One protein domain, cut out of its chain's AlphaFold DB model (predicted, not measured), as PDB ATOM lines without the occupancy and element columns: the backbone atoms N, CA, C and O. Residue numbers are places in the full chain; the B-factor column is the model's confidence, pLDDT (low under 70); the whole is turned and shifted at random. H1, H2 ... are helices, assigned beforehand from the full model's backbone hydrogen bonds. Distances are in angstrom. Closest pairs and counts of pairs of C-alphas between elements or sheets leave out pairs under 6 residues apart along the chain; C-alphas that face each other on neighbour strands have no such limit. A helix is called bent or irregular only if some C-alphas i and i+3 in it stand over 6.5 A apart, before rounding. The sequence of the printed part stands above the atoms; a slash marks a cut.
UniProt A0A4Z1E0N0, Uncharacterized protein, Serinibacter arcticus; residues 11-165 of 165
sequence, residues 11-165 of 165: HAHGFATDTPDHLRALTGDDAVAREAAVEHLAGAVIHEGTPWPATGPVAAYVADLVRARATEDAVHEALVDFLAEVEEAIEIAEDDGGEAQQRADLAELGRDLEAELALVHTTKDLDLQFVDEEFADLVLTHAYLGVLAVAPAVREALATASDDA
ATOM      1  N   HIS A  11     264.988 233.016  95.100       95.69
ATOM      2  CA  HIS A  11     265.367 232.061  96.141       95.69
ATOM      3  C   HIS A  11     265.752 230.732  95.453       95.69
ATOM      4  O   HIS A  11     265.622 230.631  94.226       95.69
ATOM      5  N   ALA A  12     266.108 229.682  96.192       94.12
ATOM      6  CA  ALA A  12     266.620 228.429  95.614       94.12
ATOM      7  C   ALA A  12     265.722 227.731  94.578       94.12
ATOM      8  O   ALA A  12     266.207 226.995  93.719       94.12
ATOM      9  N   HIS A  13     264.412 227.973  94.620       91.25
ATOM     10  CA  HIS A  13     263.444 227.342  93.719       91.25
ATOM     11  C   HIS A  13     262.915 228.270  92.609       91.25
ATOM     12  O   HIS A  13     261.902 227.963  91.984       91.25
ATOM     13  N   GLY A  14     263.576 229.406  92.344       91.50
ATOM     14  CA  GLY A  14     263.173 230.382  91.320       91.50
ATOM     15  C   GLY A  14     262.743 231.733  91.900       91.50
ATOM     16  O   GLY A  14     263.283 232.163  92.916       91.50
ATOM     17  N   PHE A  15     261.799 232.429  91.251       93.69
ATOM     18  CA  PHE A  15     261.302 233.717  91.754       93.69
ATOM     19  C   PHE A  15     260.590 233.553  93.099       93.69
ATOM     20  O   PHE A  15     259.623 232.799  93.205       93.69
ATOM     21  N   ALA A  16     261.010 234.349  94.079       95.56
ATOM     22  CA  ALA A  16     260.534 234.369  95.460       95.56
ATOM     23  C   ALA A  16     259.157 235.054  95.606       95.56
ATOM     24  O   ALA A  16     258.966 235.950  96.431       95.56
ATOM     25  N   THR A  17     258.198 234.684  94.755       95.62
ATOM     26  CA  THR A  17     256.848 235.281  94.705       95.62
ATOM     27  C   THR A  17     255.939 234.851  95.858       95.62
ATOM     28  O   THR A  17     254.994 235.565  96.186       95.62
ATOM     29  N   ASP A  18     256.236 233.714  96.475       97.31
ATOM     30  CA  ASP A  18     255.550 233.109  97.620       97.31
ATOM     31  C   ASP A  18     256.118 233.570  98.972       97.31
ATOM     32  O   ASP A  18     255.379 233.669  99.952       97.31
ATOM     33  N   THR A  19     257.403 233.935  99.023       98.38
ATOM     34  CA  THR A  19     258.097 234.413 100.229       98.38
ATOM     35  C   THR A  19     257.300 235.442 101.045       98.38
ATOM     36  O   THR A  19     257.228 235.277 102.263       98.38
ATOM     37  N   PRO A  20     256.634 236.465 100.466       98.31
ATOM     38  CA  PRO A  20     255.876 237.430 101.258       98.31
ATOM     39  C   PRO A  20     254.725 236.804 102.056       98.31
ATOM     40  O   PRO A  20     254.412 237.293 103.139       98.31
ATOM     41  N   ASP A  21     254.090 235.744 101.549       98.06
ATOM     42  CA  ASP A  21     253.020 235.040 102.262       98.06
ATOM     43  C   ASP A  21     253.574 234.202 103.419       98.06
ATOM     44  O   ASP A  21     253.010 234.240 104.517       98.06
ATOM     45  N   HIS A  22     254.729 233.555 103.236       98.50
ATOM     46  CA  HIS A  22     255.447 232.895 104.332       98.50
ATOM     47  C   HIS A  22     255.845 233.896 105.430       98.50
ATOM     48  O   HIS A  22     255.600 233.654 106.611       98.50
ATOM     49  N   LEU A  23     256.343 235.084 105.068       98.50
ATOM     50  CA  LEU A  23     256.691 236.124 106.046       98.50
ATOM     51  C   LEU A  23     255.486 236.660 106.832       98.50
ATOM     52  O   LEU A  23     255.630 237.010 108.007       98.50
ATOM     53  N   ARG A  24     254.293 236.714 106.219       97.88
ATOM     54  CA  ARG A  24     253.037 237.025 106.936       97.88
ATOM     55  C   ARG A  24     252.715 235.938 107.949       97.88
ATOM     56  O   ARG A  24     252.339 236.253 109.078       97.88
ATOM     57  N   ALA A  25     252.861 234.680 107.540       98.06
ATOM     58  CA  ALA A  25     252.485 233.532 108.348       98.06
ATOM     59  C   ALA A  25     253.274 233.449 109.661       98.06
ATOM     60  O   ALA A  25     252.667 233.101 110.667       98.06
ATOM     61  N   LEU A  26     254.548 233.875 109.696       98.12
ATOM     62  CA  LEU A  26     255.400 233.880 110.902       98.12
ATOM     63  C   LEU A  26     254.753 234.526 112.143       98.12
ATOM     64  O   LEU A  26     255.016 234.102 113.265       98.12
ATOM     65  N   THR A  27     253.901 235.538 111.950       96.75
ATOM     66  CA  THR A  27     253.207 236.263 113.039       96.75
ATOM     67  C   THR A  27     251.704 235.967 113.109       96.75
ATOM     68  O   THR A  27     250.980 236.594 113.879       96.75
ATOM     69  N   GLY A  28     251.215 235.044 112.278       94.69
ATOM     70  CA  GLY A  28     249.808 234.660 112.207       94.69
ATOM     71  C   GLY A  28     249.421 233.585 113.223       94.69
ATOM     72  O   GLY A  28     250.268 232.981 113.872       94.69
ATOM     73  N   ASP A  29     248.122 233.300 113.321       94.62
ATOM     74  CA  ASP A  29     247.577 232.346 114.299       94.62
ATOM     75  C   ASP A  29     247.652 230.871 113.850       94.62
ATOM     76  O   ASP A  29     247.528 229.968 114.681       94.62
ATOM     77  N   ASP A  30     247.874 230.601 112.560       97.62
ATOM     78  CA  ASP A  30     247.930 229.244 112.004       97.62
ATOM     79  C   ASP A  30     249.306 228.597 112.224       97.62
ATOM     80  O   ASP A  30     250.291 228.951 111.577       97.62
ATOM     81  N   ALA A  31     249.357 227.617 113.129       96.62
ATOM     82  CA  ALA A  31     250.579 226.896 113.471       96.62
ATOM     83  C   ALA A  31     251.199 226.141 112.282       96.62
ATOM     84  O   ALA A  31     252.418 226.122 112.156       96.62
ATOM     85  N   VAL A  32     250.381 225.568 111.390       97.69
ATOM     86  CA  VAL A  32     250.887 224.835 110.215       97.69
ATOM     87  C   VAL A  32     251.517 225.811 109.224       97.69
ATOM     88  O   VAL A  32     252.556 225.527 108.637       97.69
ATOM     89  N   ALA A  33     250.917 226.993 109.064       98.19
ATOM     90  CA  ALA A  33     251.479 228.034 108.213       98.19
ATOM     91  C   ALA A  33     252.786 228.614 108.786       98.19
ATOM     92  O   ALA A  33     253.685 228.943 108.015       98.19
ATOM     93  N   ARG A  34     252.913 228.721 110.119       98.25
ATOM     94  CA  ARG A  34     254.163 229.136 110.783       98.25
ATOM     95  C   ARG A  34     255.285 228.129 110.569       98.25
ATOM     96  O   ARG A  34     256.380 228.537 110.199       98.25
ATOM     97  N   GLU A  35     255.005 226.842 110.754       98.00
ATOM     98  CA  GLU A  35     255.970 225.764 110.508       98.00
ATOM     99  C   GLU A  35     256.458 225.791 109.055       98.00
ATOM    100  O   GLU A  35     257.656 225.907 108.812       98.00
ATOM    101  N   ALA A  36     255.536 225.848 108.089       98.44
ATOM    102  CA  ALA A  36     255.887 225.960 106.673       98.44
ATOM    103  C   ALA A  36     256.676 227.243 106.346       98.44
ATOM    104  O   ALA A  36     257.507 227.253 105.442       98.44
ATOM    105  N   ALA A  37     256.421 228.349 107.049       98.62
ATOM    106  CA  ALA A  37     257.185 229.580 106.877       98.62
ATOM    107  C   ALA A  37     258.617 229.465 107.407       98.62
ATOM    108  O   ALA A  37     259.531 229.959 106.755       98.62
ATOM    109  N   VAL A  38     258.821 228.799 108.546       98.50
ATOM    110  CA  VAL A  38     260.159 228.500 109.072       98.50
ATOM    111  C   VAL A  38     260.914 227.566 108.124       98.50
ATOM    112  O   VAL A  38     262.054 227.851 107.768       98.50
ATOM    113  N   GLU A  39     260.266 226.503 107.640       98.19
ATOM    114  CA  GLU A  39     260.851 225.595 106.646       98.19
ATOM    115  C   GLU A  39     261.236 226.328 105.355       98.19
ATOM    116  O   GLU A  39     262.292 226.061 104.790       98.19
ATOM    117  N   HIS A  40     260.431 227.294 104.902       98.62
ATOM    118  CA  HIS A  40     260.738 228.106 103.718       98.62
ATOM    119  C   HIS A  40     262.002 228.959 103.887       98.62
ATOM    120  O   HIS A  40     262.758 229.145 102.931       98.62
ATOM    121  N   LEU A  41     262.263 229.469 105.097       98.56
ATOM    122  CA  LEU A  41     263.468 230.257 105.366       98.56
ATOM    123  C   LEU A  41     264.741 229.427 105.129       98.56
ATOM    124  O   LEU A  41     265.596 229.864 104.362       98.56
ATOM    125  N   ALA A  42     264.825 228.226 105.708       94.69
ATOM    126  CA  ALA A  42     265.988 227.331 105.594       94.69
ATOM    127  C   ALA A  42     265.992 226.458 104.319       94.69
ATOM    128  O   ALA A  42     267.011 225.907 103.910       94.69
ATOM    129  N   GLY A  43     264.825 226.270 103.704       94.75
ATOM    130  CA  GLY A  43     264.648 225.418 102.533       94.75
ATOM    131  C   GLY A  43     264.697 226.171 101.210       94.75
ATOM    132  O   GLY A  43     264.927 225.549 100.183       94.75
ATOM    133  N   ALA A  44     264.483 227.489 101.201       97.38
ATOM    134  CA  ALA A  44     264.453 228.271  99.967       97.38
ATOM    135  C   ALA A  44     265.240 229.579 100.061       97.38
ATOM    136  O   ALA A  44     265.990 229.900  99.135       97.38
ATOM    137  N   VAL A  45     265.056 230.351 101.139       98.44
ATOM    138  CA  VAL A  45     265.634 231.700 101.258       98.44
ATOM    139  C   VAL A  45     267.139 231.650 101.494       98.44
ATOM    140  O   VAL A  45     267.865 232.352 100.800       98.44
ATOM    141  N   ILE A  46     267.611 230.841 102.435       97.38
ATOM    142  CA  ILE A  46     269.015 230.438 102.546       97.38
ATOM    143  C   ILE A  46     269.017 228.918 102.434       97.38
ATOM    144  O   ILE A  46     268.426 228.242 103.260       97.38
ATOM    145  N   HIS A  47     269.547 228.378 101.338       95.50
ATOM    146  CA  HIS A  47     269.426 226.949 101.035       95.50
ATOM    147  C   HIS A  47     270.765 226.273 101.291       95.50
ATOM    148  O   HIS A  47     271.730 226.535 100.572       95.50
ATOM    149  N   GLU A  48     270.816 225.397 102.297       92.62
ATOM    150  CA  GLU A  48     272.042 224.697 102.714       92.62
ATOM    151  C   GLU A  48     273.201 225.685 102.979       92.62
ATOM    152  O   GLU A  48     274.314 225.512 102.481       92.62
ATOM    153  N   GLY A  49     272.913 226.777 103.702       92.69
ATOM    154  CA  GLY A  49     273.870 227.848 104.013       92.69
ATOM    155  C   GLY A  49     274.210 228.788 102.848       92.69
ATOM    156  O   GLY A  49     274.940 229.757 103.036       92.69
ATOM    157  N   THR A  50     273.687 228.550 101.640       96.19
ATOM    158  CA  THR A  50     273.946 229.412 100.476       96.19
ATOM    159  C   THR A  50     272.889 230.518 100.372       96.19
ATOM    160  O   THR A  50     271.697 230.200 100.241       96.19
ATOM    161  N   PRO A  51     273.275 231.810 100.393       98.25
ATOM    162  CA  PRO A  51     272.330 232.901 100.225       98.25
ATOM    163  C   PRO A  51     271.881 233.037  98.765       98.25
ATOM    164  O   PRO A  51     272.603 232.737  97.816       98.25
ATOM    165  N   TRP A  52     270.683 233.577  98.598       97.62
ATOM    166  CA  TRP A  52     270.050 233.940  97.339       97.62
ATOM    167  C   TRP A  52     269.695 235.436  97.332       97.62
ATOM    168  O   TRP A  52     269.672 236.075  98.386       97.62
ATOM    169  N   PRO A  53     269.378 236.046  96.175       97.56
ATOM    170  CA  PRO A  53     269.030 237.468  96.112       97.56
ATOM    171  C   PRO A  53     267.916 237.905  97.082       97.56
ATOM    172  O   PRO A  53     267.900 239.054  97.522       97.56
ATOM    173  N   ALA A  54     266.993 237.008  97.447       98.25
ATOM    174  CA  ALA A  54     265.964 237.275  98.449       98.25
ATOM    175  C   ALA A  54     266.472 237.267  99.909       98.25
ATOM    176  O   ALA A  54     265.812 237.860 100.764       98.25
ATOM    177  N   THR A  55     267.615 236.643 100.221       98.81
ATOM    178  CA  THR A  55     268.093 236.436 101.602       98.81
ATOM    179  C   THR A  55     268.311 237.737 102.351       98.81
ATOM    180  O   THR A  55     267.793 237.874 103.450       98.81
ATOM    181  N   GLY A  56     269.010 238.717 101.768       98.62
ATOM    182  CA  GLY A  56     269.293 239.993 102.440       98.62
ATOM    183  C   GLY A  56     268.023 240.715 102.927       98.62
ATOM    184  O   GLY A  56     267.869 240.936 104.130       98.62
ATOM    185  N   PRO A  57     267.065 241.043 102.036       98.56
ATOM    186  CA  PRO A  57     265.803 241.673 102.429       98.56
ATOM    187  C   PRO A  57     264.984 240.861 103.441       98.56
ATOM    188  O   PRO A  57     264.377 241.442 104.343       98.56
ATOM    189  N   VAL A  58     264.966 239.529 103.312       98.88
ATOM    190  CA  VAL A  58     264.269 238.647 104.260       98.88
ATOM    191  C   VAL A  58     264.955 238.658 105.627       98.88
ATOM    192  O   VAL A  58     264.277 238.813 106.638       98.88
ATOM    193  N   ALA A  59     266.283 238.571 105.670       98.81
ATOM    194  CA  ALA A  59     267.067 238.622 106.898       98.81
ATOM    195  C   ALA A  59     266.887 239.947 107.641       98.81
ATOM    196  O   ALA A  59     266.736 239.939 108.859       98.81
ATOM    197  N   ALA A  60     266.798 241.074 106.928       98.75
ATOM    198  CA  ALA A  60     266.494 242.364 107.551       98.75
ATOM    199  C   ALA A  60     265.126 242.353 108.259       98.75
ATOM    200  O   ALA A  60     265.005 242.795 109.400       98.75
ATOM    201  N   TYR A  61     264.102 241.805 107.596       98.75
ATOM    202  CA  TYR A  61     262.760 241.677 108.166       98.75
ATOM    203  C   TYR A  61     262.730 240.718 109.366       98.75
ATOM    204  O   TYR A  61     262.117 241.022 110.388       98.75
ATOM    205  N   VAL A  62     263.416 239.577 109.273       98.75
ATOM    206  CA  VAL A  62     263.510 238.610 110.375       98.75
ATOM    207  C   VAL A  62     264.281 239.193 111.564       98.75
ATOM    208  O   VAL A  62     263.851 239.024 112.703       98.75
ATOM    209  N   ALA A  63     265.351 239.956 111.326       98.75
ATOM    210  CA  ALA A  63     266.072 240.672 112.376       98.75
ATOM    211  C   ALA A  63     265.157 241.642 113.142       98.75
ATOM    212  O   ALA A  63     265.216 241.708 114.373       98.75
ATOM    213  N   ASP A  64     264.257 242.345 112.449       98.44
ATOM    214  CA  ASP A  64     263.253 243.182 113.109       98.44
ATOM    215  C   ASP A  64     262.266 242.357 113.956       98.44
ATOM    216  O   ASP A  64     261.954 242.758 115.081       98.44
ATOM    217  N   LEU A  65     261.806 241.197 113.466       98.12
ATOM    218  CA  LEU A  65     260.924 240.298 114.227       98.12
ATOM    219  C   LEU A  65     261.589 239.782 115.510       98.12
ATOM    220  O   LEU A  65     260.949 239.774 116.567       98.12
ATOM    221  N   VAL A  66     262.859 239.379 115.416       98.38
ATOM    222  CA  VAL A  66     263.657 238.894 116.549       98.38
ATOM    223  C   VAL A  66     263.809 240.005 117.587       98.38
ATOM    224  O   VAL A  66     263.395 239.829 118.732       98.38
ATOM    225  N   ARG A  67     264.276 241.196 117.192       97.38
ATOM    226  CA  ARG A  67     264.436 242.333 118.121       97.38
ATOM    227  C   ARG A  67     263.127 242.771 118.770       97.38
ATOM    228  O   ARG A  67     263.118 243.199 119.920       97.38
ATOM    229  N   ALA A  68     262.016 242.679 118.042       96.69
ATOM    230  CA  ALA A  68     260.701 243.047 118.551       96.69
ATOM    231  C   ALA A  68     260.034 241.952 119.401       96.69
ATOM    232  O   ALA A  68     258.961 242.214 119.947       96.69
ATOM    233  N   ARG A  69     260.618 240.743 119.492       95.62
ATOM    234  CA  ARG A  69     259.987 239.557 120.103       95.62
ATOM    235  C   ARG A  69     258.556 239.351 119.579       95.62
ATOM    236  O   ARG A  69     257.611 239.159 120.337       95.62
ATOM    237  N   ALA A  70     258.392 239.452 118.259       95.12
ATOM    238  CA  ALA A  70     257.080 239.516 117.610       95.12
ATOM    239  C   ALA A  70     256.430 238.144 117.332       95.12
ATOM    240  O   ALA A  70     255.345 238.091 116.752       95.12
ATOM    241  N   THR A  71     257.083 237.046 117.713       96.38
ATOM    242  CA  THR A  71     256.655 235.664 117.452       96.38
ATOM    243  C   THR A  71     256.618 234.854 118.745       96.38
ATOM    244  O   THR A  71     257.215 235.244 119.747       96.38
ATOM    245  N   GLU A  72     255.919 233.718 118.733       95.31
ATOM    246  CA  GLU A  72     255.974 232.747 119.836       95.31
ATOM    247  C   GLU A  72     257.375 232.133 119.985       95.31
ATOM    248  O   GLU A  72     258.130 232.097 119.014       95.31
ATOM    249  N   ASP A  73     257.702 231.629 121.179       95.56
ATOM    250  CA  ASP A  73     259.060 231.200 121.552       95.56
ATOM    251  C   ASP A  73     259.681 230.213 120.552       95.56
ATOM    252  O   ASP A  73     260.785 230.445 120.073       95.56
ATOM    253  N   ALA A  74     258.947 229.169 120.151       95.69
ATOM    254  CA  ALA A  74     259.453 228.167 119.207       95.69
ATOM    255  C   ALA A  74     259.766 228.755 117.820       95.69
ATOM    256  O   ALA A  74     260.757 228.394 117.192       95.69
ATOM    257  N   VAL A  75     258.934 229.684 117.338       97.88
ATOM    258  CA  VAL A  75     259.196 230.383 116.071       97.88
ATOM    259  C   VAL A  75     260.351 231.355 116.250       97.88
ATOM    260  O   VAL A  75     261.193 231.457 115.370       97.88
ATOM    261  N   HIS A  76     260.426 232.046 117.387       98.12
ATOM    262  CA  HIS A  76     261.517 232.966 117.674       98.12
ATOM    263  C   HIS A  76     262.878 232.261 117.664       98.12
ATOM    264  O   HIS A  76     263.802 232.768 117.041       98.12
ATOM    265  N   GLU A  77     262.992 231.101 118.315       98.00
ATOM    266  CA  GLU A  77     264.207 230.277 118.294       98.00
ATOM    267  C   GLU A  77     264.605 229.924 116.855       98.00
ATOM    268  O   GLU A  77     265.734 230.183 116.452       98.00
ATOM    269  N   ALA A  78     263.654 229.480 116.029       98.25
ATOM    270  CA  ALA A  78     263.929 229.173 114.627       98.25
ATOM    271  C   ALA A  78     264.336 230.404 113.789       98.25
ATOM    272  O   ALA A  78     265.136 230.294 112.862       98.25
ATOM    273  N   LEU A  79     263.806 231.592 114.102       98.69
ATOM    274  CA  LEU A  79     264.238 232.839 113.461       98.69
ATOM    275  C   LEU A  79     265.669 233.219 113.857       98.69
ATOM    276  O   LEU A  79     266.398 233.754 113.025       98.69
ATOM    277  N   VAL A  80     266.074 232.949 115.100       98.69
ATOM    278  CA  VAL A  80     267.459 233.134 115.556       98.69
ATOM    279  C   VAL A  80     268.393 232.165 114.831       98.69
ATOM    280  O   VAL A  80     269.427 232.610 114.337       98.69
ATOM    281  N   ASP A  81     268.004 230.897 114.685       98.12
ATOM    282  CA  ASP A  81     268.781 229.900 113.936       98.12
ATOM    283  C   ASP A  81     268.965 230.314 112.466       98.12
ATOM    284  O   ASP A  81     270.082 230.315 111.953       98.12
ATOM    285  N   PHE A  82     267.899 230.778 111.805       98.69
ATOM    286  CA  PHE A  82     267.993 231.324 110.447       98.69
ATOM    287  C   PHE A  82     268.961 232.516 110.358       98.69
ATOM    288  O   PHE A  82     269.755 232.602 109.423       98.69
ATOM    289  N   LEU A  83     268.917 233.450 111.316       98.81
ATOM    290  CA  LEU A  83     269.843 234.587 111.330       98.81
ATOM    291  C   LEU A  83     271.292 234.163 111.594       98.81
ATOM    292  O   LEU A  83     272.197 234.835 111.103       98.81
ATOM    293  N   ALA A  84     271.518 233.074 112.331       98.62
ATOM    294  CA  ALA A  84     272.849 232.514 112.522       98.62
ATOM    295  C   ALA A  84     273.418 231.959 111.205       98.62
ATOM    296  O   ALA A  84     274.557 232.270 110.873       98.62
ATOM    297  N   GLU A  85     272.619 231.251 110.396       98.56
ATOM    298  CA  GLU A  85     273.057 230.818 109.056       98.56
ATOM    299  C   GLU A  85     273.364 232.010 108.134       98.56
ATOM    300  O   GLU A  85     274.323 231.989 107.362       98.56
ATOM    301  N   VAL A  86     272.576 233.088 108.225       98.81
ATOM    302  CA  VAL A  86     272.858 234.322 107.476       98.81
ATOM    303  C   VAL A  86     274.164 234.972 107.943       98.81
ATOM    304  O   VAL A  86     274.903 235.489 107.107       98.81
ATOM    305  N   GLU A  87     274.470 234.946 109.243       98.81
ATOM    306  CA  GLU A  87     275.749 235.435 109.771       98.81
ATOM    307  C   GLU A  87     276.930 234.608 109.254       98.81
ATOM    308  O   GLU A  87     277.918 235.194 108.823       98.81
ATOM    309  N   GLU A  88     276.818 233.279 109.183       98.69
ATOM    310  CA  GLU A  88     277.857 232.439 108.568       98.69
ATOM    311  C   GLU A  88     278.100 232.828 107.096       98.69
ATOM    312  O   GLU A  88     279.244 232.957 106.657       98.69
ATOM    313  N   ALA A  89     277.037 233.104 106.333       98.56
ATOM    314  CA  ALA A  89     277.162 233.592 104.957       98.56
ATOM    315  C   ALA A  89     277.803 234.993 104.871       98.56
ATOM    316  O   ALA A  89     278.535 235.283 103.920       98.56
ATOM    317  N   ILE A  90     277.549 235.868 105.849       98.81
ATOM    318  CA  ILE A  90     278.212 237.174 105.966       98.81
ATOM    319  C   ILE A  90     279.709 236.986 106.231       98.81
ATOM    320  O   ILE A  90     280.514 237.615 105.546       98.81
ATOM    321  N   GLU A  91     280.084 236.122 107.175       98.69
ATOM    322  CA  GLU A  91     281.483 235.833 107.512       98.69
ATOM    323  C   GLU A  91     282.246 235.281 106.304       98.69
ATOM    324  O   GLU A  91     283.335 235.763 105.996       98.69
ATOM    325  N   ILE A  92     281.641 234.353 105.551       98.31
ATOM    326  CA  ILE A  92     282.205 233.832 104.296       98.31
ATOM    327  C   ILE A  92     282.506 234.974 103.317       98.31
ATOM    328  O   ILE A  92     283.594 235.033 102.744       98.31
ATOM    329  N   ALA A  93     281.562 235.900 103.132       98.12
ATOM    330  CA  ALA A  93     281.748 237.023 102.222       98.12
ATOM    331  C   ALA A  93     282.800 238.022 102.724       98.12
ATOM    332  O   ALA A  93     283.548 238.578 101.921       98.12
ATOM    333  N   GLU A  94     282.866 238.280 104.032       98.50
ATOM    334  CA  GLU A  94     283.876 239.150 104.647       98.50
ATOM    335  C   GLU A  94     285.290 238.560 104.526       98.50
ATOM    336  O   GLU A  94     286.225 239.294 104.184       98.50
ATOM    337  N   ASP A  95     285.440 237.248 104.727       98.50
ATOM    338  CA  ASP A  95     286.698 236.515 104.537       98.50
ATOM    339  C   ASP A  95     287.166 236.541 103.073       98.50
ATOM    340  O   ASP A  95     288.370 236.594 102.805       98.50
ATOM    341  N   ASP A  96     286.224 236.603 102.130       96.94
ATOM    342  CA  ASP A  96     286.475 236.807 100.701       96.94
ATOM    343  C   ASP A  96     286.691 238.291 100.327       96.94
ATOM    344  O   ASP A  96     286.628 238.685  99.171       96.94
ATOM    345  N   GLY A  97     286.958 239.172 101.295       97.50
ATOM    346  CA  GLY A  97     287.255 240.589 101.040       97.50
ATOM    347  C   GLY A  97     286.035 241.515 101.042       97.50
ATOM    348  O   GLY A  97     286.166 242.716 100.766       97.50
ATOM    349  N   GLY A  98     284.865 240.992 101.409       98.00
ATOM    350  CA  GLY A  98     283.651 241.742 101.710       98.00
ATOM    351  C   GLY A  98     283.078 242.503 100.518       98.00
ATOM    352  O   GLY A  98     283.290 242.171  99.353       98.00
ATOM    353  N   GLU A  99     282.352 243.584 100.811       97.75
ATOM    354  CA  GLU A  99     281.626 244.363  99.798       97.75
ATOM    355  C   GLU A  99     282.535 244.856  98.659       97.75
ATOM    356  O   GLU A  99     282.114 244.913  97.505       97.75
ATOM    357  N   ALA A 100     283.785 245.211  98.967       97.94
ATOM    358  CA  ALA A 100     284.720 245.713  97.968       97.94
ATOM    359  C   ALA A 100     285.080 244.647  96.923       97.94
ATOM    360  O   ALA A 100     285.109 244.977  95.736       97.94
ATOM    361  N   GLN A 101     285.320 243.403  97.353       97.62
ATOM    362  CA  GLN A 101     285.621 242.299  96.445       97.62
ATOM    363  C   GLN A 101     284.385 241.928  95.623       97.62
ATOM    364  O   GLN A 101     284.439 241.986  94.399       97.62
ATOM    365  N   GLN A 102     283.234 241.734  96.271       97.00
ATOM    366  CA  GLN A 102     281.992 241.380  95.573       97.00
ATOM    367  C   GLN A 102     281.596 242.429  94.512       97.00
ATOM    368  O   GLN A 102     281.127 242.105  93.422       97.00
ATOM    369  N   ARG A 103     281.819 243.726  94.779       97.12
ATOM    370  CA  ARG A 103     281.605 244.787  93.776       97.12
ATOM    371  C   ARG A 103     282.612 244.750  92.629       97.12
ATOM    372  O   ARG A 103     282.253 245.151  91.521       97.12
ATOM    373  N   ALA A 104     283.854 244.349  92.890       97.94
ATOM    374  CA  ALA A 104     284.857 244.173  91.848       97.94
ATOM    375  C   ALA A 104     284.481 243.001  90.931       97.94
ATOM    376  O   ALA A 104     284.507 243.176  89.715       97.94
ATOM    377  N   ASP A 105     284.021 241.886  91.501       96.12
ATOM    378  CA  ASP A 105     283.588 240.703  90.749       96.12
ATOM    379  C   ASP A 105     282.371 241.015  89.864       96.12
ATOM    380  O   ASP A 105     282.377 240.716  88.671       96.12
ATOM    381  N   LEU A 106     281.368 241.745  90.380       95.31
ATOM    382  CA  LEU A 106     280.253 242.234  89.549       95.31
ATOM    383  C   LEU A 106     280.722 243.118  88.388       95.31
ATOM    384  O   LEU A 106     280.180 243.047  87.281       95.31
ATOM    385  N   ALA A 107     281.701 243.990  88.638       96.25
ATOM    386  CA  ALA A 107     282.237 244.866  87.604       96.25
ATOM    387  C   ALA A 107     283.011 244.082  86.531       96.25
ATOM    388  O   ALA A 107     282.991 244.490  85.369       96.25
ATOM    389  N   GLU A 108     283.663 242.976  86.903       96.31
ATOM    390  CA  GLU A 108     284.338 242.060  85.979       96.31
ATOM    391  C   GLU A 108     283.342 241.249  85.144       96.31
ATOM    392  O   GLU A 108     283.496 241.191  83.923       96.31
ATOM    393  N   LEU A 109     282.281 240.717  85.766       94.38
ATOM    394  CA  LEU A 109     281.185 240.041  85.061       94.38
ATOM    395  C   LEU A 109     280.530 240.969  84.029       94.38
ATOM    396  O   LEU A 109     280.157 240.535  82.942       94.38
ATOM    397  N   GLY A 110     280.383 242.261  84.350       94.38
ATOM    398  CA  GLY A 110     279.876 243.266  83.411       94.38
ATOM    399  C   GLY A 110     278.416 243.047  82.990       94.38
ATOM    400  O   GLY A 110     277.999 243.532  81.934       94.38
ATOM    401  N   ARG A 111     277.644 242.319  83.806       92.75
ATOM    402  CA  ARG A 111     276.231 241.980  83.590       92.75
ATOM    403  C   ARG A 111     275.343 242.678  84.617       92.75
ATOM    404  O   ARG A 111     275.774 243.006  85.718       92.75
ATOM    405  N   ASP A 112     274.091 242.910  84.240       91.81
ATOM    406  CA  ASP A 112     273.079 243.534  85.095       91.81
ATOM    407  C   ASP A 112     272.047 242.477  85.493       91.81
ATOM    408  O   ASP A 112     271.230 242.059  84.669       91.81
ATOM    409  N   LEU A 113     272.086 242.043  86.758       91.75
ATOM    410  CA  LEU A 113     271.174 241.016  87.254       91.75
ATOM    411  C   LEU A 113     269.707 241.440  87.133       91.75
ATOM    412  O   LEU A 113     268.861 240.610  86.812       91.75
ATOM    413  N   GLU A 114     269.377 242.713  87.359       90.44
ATOM    414  CA  GLU A 114     267.991 243.171  87.257       90.44
ATOM    415  C   GLU A 114     267.485 243.046  85.816       90.44
ATOM    416  O   GLU A 114     266.357 242.594  85.589       90.44
ATOM    417  N   ALA A 115     268.323 243.402  84.839       90.19
ATOM    418  CA  ALA A 115     267.999 243.268  83.424       90.19
ATOM    419  C   ALA A 115     267.854 241.796  82.996       90.19
ATOM    420  O   ALA A 115     266.896 241.454  82.296       90.19
ATOM    421  N   GLU A 116     268.759 240.924  83.448       89.69
ATOM    422  CA  GLU A 116     268.723 239.480  83.180       89.69
ATOM    423  C   GLU A 116     267.462 238.840  83.780       89.69
ATOM    424  O   GLU A 116     266.692 238.177  83.081       89.69
ATOM    425  N   LEU A 117     267.166 239.123  85.053       88.50
ATOM    426  CA  LEU A 117     265.958 238.632  85.718       88.50
ATOM    427  C   LEU A 117     264.684 239.179  85.068       88.50
ATOM    428  O   LEU A 117     263.703 238.450  84.952       88.50
ATOM    429  N   ALA A 118     264.672 240.429  84.597       86.81
ATOM    430  CA  ALA A 118     263.528 240.987  83.877       86.81
ATOM    431  C   ALA A 118     263.252 240.248  82.557       86.81
ATOM    432  O   ALA A 118     262.089 240.012  82.203       86.81
ATOM    433  N   LEU A 119     264.310 239.877  81.829       83.50
ATOM    434  CA  LEU A 119     264.206 239.097  80.599       83.50
ATOM    435  C   LEU A 119     263.648 237.703  80.896       83.50
ATOM    436  O   LEU A 119     262.639 237.310  80.310       83.50
ATOM    437  N   VAL A 120     264.247 237.015  81.865       80.31
ATOM    438  CA  VAL A 120     263.849 235.678  82.321       80.31
ATOM    439  C   VAL A 120     262.398 235.653  82.828       80.31
ATOM    440  O   VAL A 120     261.608 234.776  82.468       80.31
ATOM    441  N   HIS A 121     261.992 236.666  83.599       75.06
ATOM    442  CA  HIS A 121     260.614 236.824  84.071       75.06
ATOM    443  C   HIS A 121     259.615 236.952  82.913       75.06
ATOM    444  O   HIS A 121     258.502 236.426  82.969       75.06
ATOM    445  N   THR A 122     260.015 237.631  81.836       75.62
ATOM    446  CA  THR A 122     259.171 237.848  80.656       75.62
ATOM    447  C   THR A 122     259.058 236.591  79.792       75.62
ATOM    448  O   THR A 122     257.986 236.315  79.248       75.62
ATOM    449  N   THR A 123     260.136 235.815  79.664       69.69
ATOM    450  CA  THR A 123     260.160 234.587  78.854       69.69
ATOM    451  C   THR A 123     259.538 233.387  79.569       69.69
ATOM    452  O   THR A 123     259.155 232.433  78.894       69.69
ATOM    453  N   LYS A 124     259.368 233.455  80.902       61.97
ATOM    454  CA  LYS A 124     258.935 232.345  81.777       61.97
ATOM    455  C   LYS A 124     259.843 231.116  81.689       61.97
ATOM    456  O   LYS A 124     259.410 230.008  81.994       61.97
ATOM    457  N   ASP A 125     261.083 231.328  81.273       61.09
ATOM    458  CA  ASP A 125     262.078 230.285  81.065       61.09
ATOM    459  C   ASP A 125     263.056 230.293  82.246       61.09
ATOM    460  O   ASP A 125     264.222 230.653  82.120       61.09
ATOM    461  N   LEU A 126     262.530 230.009  83.443       61.97
ATOM    462  CA  LEU A 126     263.356 229.736  84.619       61.97
ATOM    463  C   LEU A 126     263.572 228.244  84.696       61.97
ATOM    464  O   LEU A 126     262.893 227.531  85.433       61.97
ATOM    465  N   ASP A 127     264.541 227.789  83.927       60.00
ATOM    466  CA  ASP A 127     265.194 226.542  84.239       60.00
ATOM    467  C   ASP A 127     266.623 226.884  84.661       60.00
ATOM    468  O   ASP A 127     267.543 226.927  83.846       60.00
ATOM    469  N   LEU A 128     266.795 227.204  85.956       54.03
ATOM    470  CA  LEU A 128     268.094 227.531  86.574       54.03
ATOM    471  C   LEU A 128     269.145 226.432  86.328       54.03
ATOM    472  O   LEU A 128     270.335 226.665  86.480       54.03
ATOM    473  N   GLN A 129     268.711 225.244  85.907       48.03
ATOM    474  CA  GLN A 129     269.539 224.115  85.489       48.03
ATOM    475  C   GLN A 129     270.275 224.357  84.151       48.03
ATOM    476  O   GLN A 129     271.150 223.571  83.793       48.03
ATOM    477  N   PHE A 130     269.915 225.407  83.402       49.72
ATOM    478  CA  PHE A 130     270.442 225.734  82.069       49.72
ATOM    479  C   PHE A 130     271.067 227.131  81.971       49.72
ATOM    480  O   PHE A 130     271.406 227.572  80.870       49.72
ATOM    481  N   VAL A 131     271.220 227.830  83.096       65.38
ATOM    482  CA  VAL A 131     271.949 229.101  83.122       65.38
ATOM    483  C   VAL A 131     273.449 228.838  82.996       65.38
ATOM    484  O   VAL A 131     273.951 227.807  83.447       65.38
ATOM    485  N   ASP A 132     274.160 229.740  82.323       81.00
ATOM    486  CA  ASP A 132     275.617 229.673  82.253       81.00
ATOM    487  C   ASP A 132     276.263 229.975  83.618       81.00
ATOM    488  O   ASP A 132     275.640 230.550  84.511       81.00
ATOM    489  N   GLU A 133     277.517 229.547  83.773       85.62
ATOM    490  CA  GLU A 133     278.316 229.720  84.996       85.62
ATOM    491  C   GLU A 133     278.394 231.196  85.418       85.62
ATOM    492  O   GLU A 133     278.165 231.513  86.579       85.62
ATOM    493  N   GLU A 134     278.560 232.113  84.460       88.88
ATOM    494  CA  GLU A 134     278.598 233.555  84.726       88.88
ATOM    495  C   GLU A 134     277.282 234.092  85.314       88.88
ATOM    496  O   GLU A 134     277.301 235.029  86.109       88.88
ATOM    497  N   PHE A 135     276.124 233.541  84.934       89.06
ATOM    498  CA  PHE A 135     274.848 233.932  85.532       89.06
ATOM    499  C   PHE A 135     274.701 233.382  86.952       89.06
ATOM    500  O   PHE A 135     274.163 234.075  87.817       89.06
ATOM    501  N   ALA A 136     275.171 232.159  87.207       89.69
ATOM    502  CA  ALA A 136     275.194 231.606  88.558       89.69
ATOM    503  C   ALA A 136     276.082 232.458  89.482       89.69
ATOM    504  O   ALA A 136     275.630 232.850  90.560       89.69
ATOM    505  N   ASP A 137     277.273 232.836  89.013       93.38
ATOM    506  CA  ASP A 137     278.178 233.742  89.722       93.38
ATOM    507  C   ASP A 137     277.525 235.109  89.942       93.38
ATOM    508  O   ASP A 137     277.496 235.608  91.063       93.38
ATOM    509  N   LEU A 138     276.888 235.681  88.913       95.12
ATOM    510  CA  LEU A 138     276.160 236.947  89.025       95.12
ATOM    511  C   LEU A 138     275.089 236.905  90.125       95.12
ATOM    512  O   LEU A 138     274.986 237.838  90.926       95.12
ATOM    513  N   VAL A 139     274.284 235.840  90.172       94.75
ATOM    514  CA  VAL A 139     273.251 235.647  91.201       94.75
ATOM    515  C   VAL A 139     273.882 235.537  92.588       94.75
ATOM    516  O   VAL A 139     273.411 236.200  93.518       94.75
ATOM    517  N   LEU A 140     274.940 234.739  92.725       95.62
ATOM    518  CA  LEU A 140     275.605 234.484  93.999       95.62
ATOM    519  C   LEU A 140     276.297 235.741  94.546       95.62
ATOM    520  O   LEU A 140     276.077 236.108  95.700       95.62
ATOM    521  N   THR A 141     277.049 236.465  93.718       97.38
ATOM    522  CA  THR A 141     277.701 237.729  94.097       97.38
ATOM    523  C   THR A 141     276.670 238.772  94.543       97.38
ATOM    524  O   THR A 141     276.858 239.471  95.543       97.38
ATOM    525  N   HIS A 142     275.523 238.859  93.857       97.56
ATOM    526  CA  HIS A 142     274.422 239.722  94.291       97.56
ATOM    527  C   HIS A 142     273.806 239.286  95.627       97.56
ATOM    528  O   HIS A 142     273.461 240.145  96.443       97.56
ATOM    529  N   ALA A 143     273.664 237.981  95.863       98.12
ATOM    530  CA  ALA A 143     273.165 237.451  97.128       98.12
ATOM    531  C   ALA A 143     274.097 237.807  98.297       98.12
ATOM    532  O   ALA A 143     273.624 238.312  99.321       98.12
ATOM    533  N   TYR A 144     275.413 237.648  98.119       98.56
ATOM    534  CA  TYR A 144     276.407 238.012  99.132       98.56
ATOM    535  C   TYR A 144     276.430 239.513  99.431       98.56
ATOM    536  O   TYR A 144     276.443 239.912 100.595       98.56
ATOM    537  N   LEU A 145     276.327 240.371  98.411       98.44
ATOM    538  CA  LEU A 145     276.136 241.811  98.629       98.44
ATOM    539  C   LEU A 145     274.862 242.117  99.422       98.44
ATOM    540  O   LEU A 145     274.856 243.029 100.250       98.44
ATOM    541  N   GLY A 146     273.790 241.363  99.176       98.25
ATOM    542  CA  GLY A 146     272.529 241.485  99.898       98.25
ATOM    543  C   GLY A 146     272.669 241.194 101.391       98.25
ATOM    544  O   GLY A 146     272.171 241.978 102.200       98.25
ATOM    545  N   VAL A 147     273.353 240.107 101.766       98.75
ATOM    546  CA  VAL A 147     273.558 239.758 103.186       98.75
ATOM    547  C   VAL A 147     274.577 240.679 103.867       98.75
ATOM    548  O   VAL A 147     274.317 241.150 104.974       98.75
ATOM    549  N   LEU A 148     275.660 241.066 103.181       98.81
ATOM    550  CA  LEU A 148     276.629 242.051 103.686       98.81
ATOM    551  C   LEU A 148     275.959 243.390 104.034       98.81
ATOM    552  O   LEU A 148     276.256 243.992 105.067       98.81
ATOM    553  N   ALA A 149     275.013 243.846 103.207       98.62
ATOM    554  CA  ALA A 149     274.297 245.101 103.433       98.62
ATOM    555  C   ALA A 149     273.442 245.100 104.714       98.62
ATOM    556  O   ALA A 149     273.153 246.170 105.257       98.62
ATOM    557  N   VAL A 150     273.031 243.924 105.200       98.62
ATOM    558  CA  VAL A 150     272.177 243.775 106.390       98.62
ATOM    559  C   VAL A 150     272.928 243.254 107.616       98.62
ATOM    560  O   VAL A 150     272.332 243.172 108.691       98.62
ATOM    561  N   ALA A 151     274.234 242.996 107.504       98.75
ATOM    562  CA  ALA A 151     275.060 242.459 108.584       98.75
ATOM    563  C   ALA A 151     274.923 243.206 109.927       98.75
ATOM    564  O   ALA A 151     274.754 242.546 110.954       98.75
ATOM    565  N   PRO A 152     274.895 244.557 109.989       98.69
ATOM    566  CA  PRO A 152     274.699 245.248 111.265       98.69
ATOM    567  C   PRO A 152     273.366 244.908 111.945       98.69
ATOM    568  O   PRO A 152     273.321 244.771 113.166       98.69
ATOM    569  N   ALA A 153     272.288 244.758 111.169       98.56
ATOM    570  CA  ALA A 153     270.962 244.459 111.704       98.56
ATOM    571  C   ALA A 153     270.863 243.012 112.206       98.56
ATOM    572  O   ALA A 153     270.288 242.781 113.272       98.56
ATOM    573  N   VAL A 154     271.458 242.068 111.465       98.75
ATOM    574  CA  VAL A 154     271.540 240.646 111.835       98.75
ATOM    575  C   VAL A 154     272.313 240.481 113.144       98.75
ATOM    576  O   VAL A 154     271.777 239.943 114.112       98.75
ATOM    577  N   ARG A 155     273.521 241.049 113.226       98.69
ATOM    578  CA  ARG A 155     274.377 240.987 114.422       98.69
ATOM    579  C   ARG A 155     273.713 241.603 115.654       98.69
ATOM    580  O   ARG A 155     273.807 241.054 116.748       98.69
ATOM    581  N   GLU A 156     273.007 242.722 115.489       98.50
ATOM    582  CA  GLU A 156     272.247 243.349 116.579       98.50
ATOM    583  C   GLU A 156     271.103 242.449 117.076       98.50
ATOM    584  O   GLU A 156     270.877 242.340 118.284       98.50
ATOM    585  N   ALA A 157     270.388 241.787 116.162       98.44
ATOM    586  CA  ALA A 157     269.312 240.867 116.517       98.44
ATOM    587  C   ALA A 157     269.836 239.633 117.270       98.44
ATOM    588  O   ALA A 157     269.283 239.286 118.314       98.44
ATOM    589  N   LEU A 158     270.934 239.029 116.802       98.56
ATOM    590  CA  LEU A 158     271.579 237.884 117.457       98.56
ATOM    591  C   LEU A 158     272.120 238.232 118.853       98.56
ATOM    592  O   LEU A 158     271.942 237.464 119.801       98.56
ATOM    593  N   ALA A 159     272.731 239.411 119.007       97.81
ATOM    594  CA  ALA A 159     273.183 239.897 120.309       97.81
ATOM    595  C   ALA A 159     272.005 240.082 121.280       97.81
ATOM    596  O   ALA A 159     272.067 239.624 122.418       97.81
ATOM    597  N   THR A 160     270.903 240.675 120.806       94.94
ATOM    598  CA  THR A 160     269.681 240.868 121.608       94.94
ATOM    599  C   THR A 160     269.094 239.532 122.068       94.94
ATOM    600  O   THR A 160     268.727 239.388 123.229       94.94
ATOM    601  N   ALA A 161     269.035 238.535 121.180       92.94
ATOM    602  CA  ALA A 161     268.520 237.211 121.520       92.94
ATOM    603  C   ALA A 161     269.393 236.482 122.559       92.94
ATOM    604  O   ALA A 161     268.863 235.746 123.390       92.94
ATOM    605  N   SER A 162     270.709 236.714 122.534       88.06
ATOM    606  CA  SER A 162     271.667 236.111 123.472       88.06
ATOM    607  C   SER A 162     271.572 236.692 124.886       88.06
ATOM    608  O   SER A 162     271.804 235.970 125.851       88.06
ATOM    609  N   ASP A 163     271.226 237.975 125.022       83.56
ATOM    610  CA  ASP A 163     271.080 238.647 126.324       83.56
ATOM    611  C   ASP A 163     269.809 238.217 127.089       83.56
ATOM    612  O   ASP A 163     269.720 238.406 128.305       83.56
ATOM    613  N   ASP A 164     268.834 237.635 126.386       69.25
ATOM    614  CA  ASP A 164     267.554 237.174 126.936       69.25
ATOM    615  C   ASP A 164     267.578 235.706 127.434       69.25
ATOM    616  O   ASP A 164     266.598 235.266 128.048       69.25
ATOM    617  N   ALA A 165     268.650 234.948 127.158       64.75
ATOM    618  CA  ALA A 165     268.806 233.519 127.484       64.75
ATOM    619  C   ALA A 165     269.457 233.270 128.862       64.75
ATOM    620  O   ALA A 165     269.006 232.335 129.568       64.75
TER     621      ALA A 165
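Overview. This is residues 11 to 165 of the 165 residues of an uncharacterized protein of Serinibacter arcticus (UniProt A0A4Z1E0N0). What is the main picture? A long bent helix, H7, runs through the domain, with H3 and H4 packed on it round the bend and the hairpin of H1 and H2 packed on H4 through H2. H5 packs on arm H7a, with H6 beyond. What are the counts? The printed part has 155 residues with seven named helices, H1 to H7 along the chain, and no named strand: all helix. It is compact, with a radius of gyration of the C-alphas of 16.1 A and spans of 45 by 35 by 20 A.

Along the chain. Where is the longest helix? H7, residues 133 to 163, was assigned as one helix by its hydrogen bonds but is bent: C-alphas 149 and 152 are 7.8 A apart. Its arms are H7a, residues 133 to 149, 24.3 A, and H7b, residues 152 to 163, 16.8 A, ending at C-alpha 163, (271.080, 238.647, 126.324). Where are the others? H4, residues 73 to 95, is 32.9 A long; H2, 31 to 45, 20.0 A; H3, 55 to 67, 17.9 A. H5 is residues 98 to 109, 16.9 A; H6, 113 to 123, 15.3 A; H1, 19 to 25, 9.9 A, from C-alpha 19 at (258.097, 234.413, 100.229).

Arrangement. What touches the hub, H7? H3 touches H7b, closest C-alphas Ala 63 and Ala 157, 5.3 A; H4 touches H7a, closest Ile 90 and Leu 148, 5.6 A, at a steep tilt of 65 degrees. H5 touches H7a at a shallow tilt of 27 degrees, opposite ways, closest Gln 102 and Thr 141, 5.8 A. H6 only just touches H7a, with 3 pairs of C-alphas within 8 A, closest Leu 113 and Leu 138, 6.7 A. What lies farther out? H2 touches H4, closest Ala 42 and Phe 82, 6.6 A; H1 and H2 form a hairpin, closest His 22 and Ala 37, 4.5 A. Are the backbones whole? In H1 to H6, H7a and H7b every O i to N i+4 pair is within hydrogen-bond range.

Size, cuts and confidence. How large is it? The two C-alphas farthest apart, Thr 123 and Ala 165, are 49.4 A apart. Is it continuous and confident? The printed part has no cut and no long link; pLDDT is under 70 at residues 123 to 131 and 164 to 165.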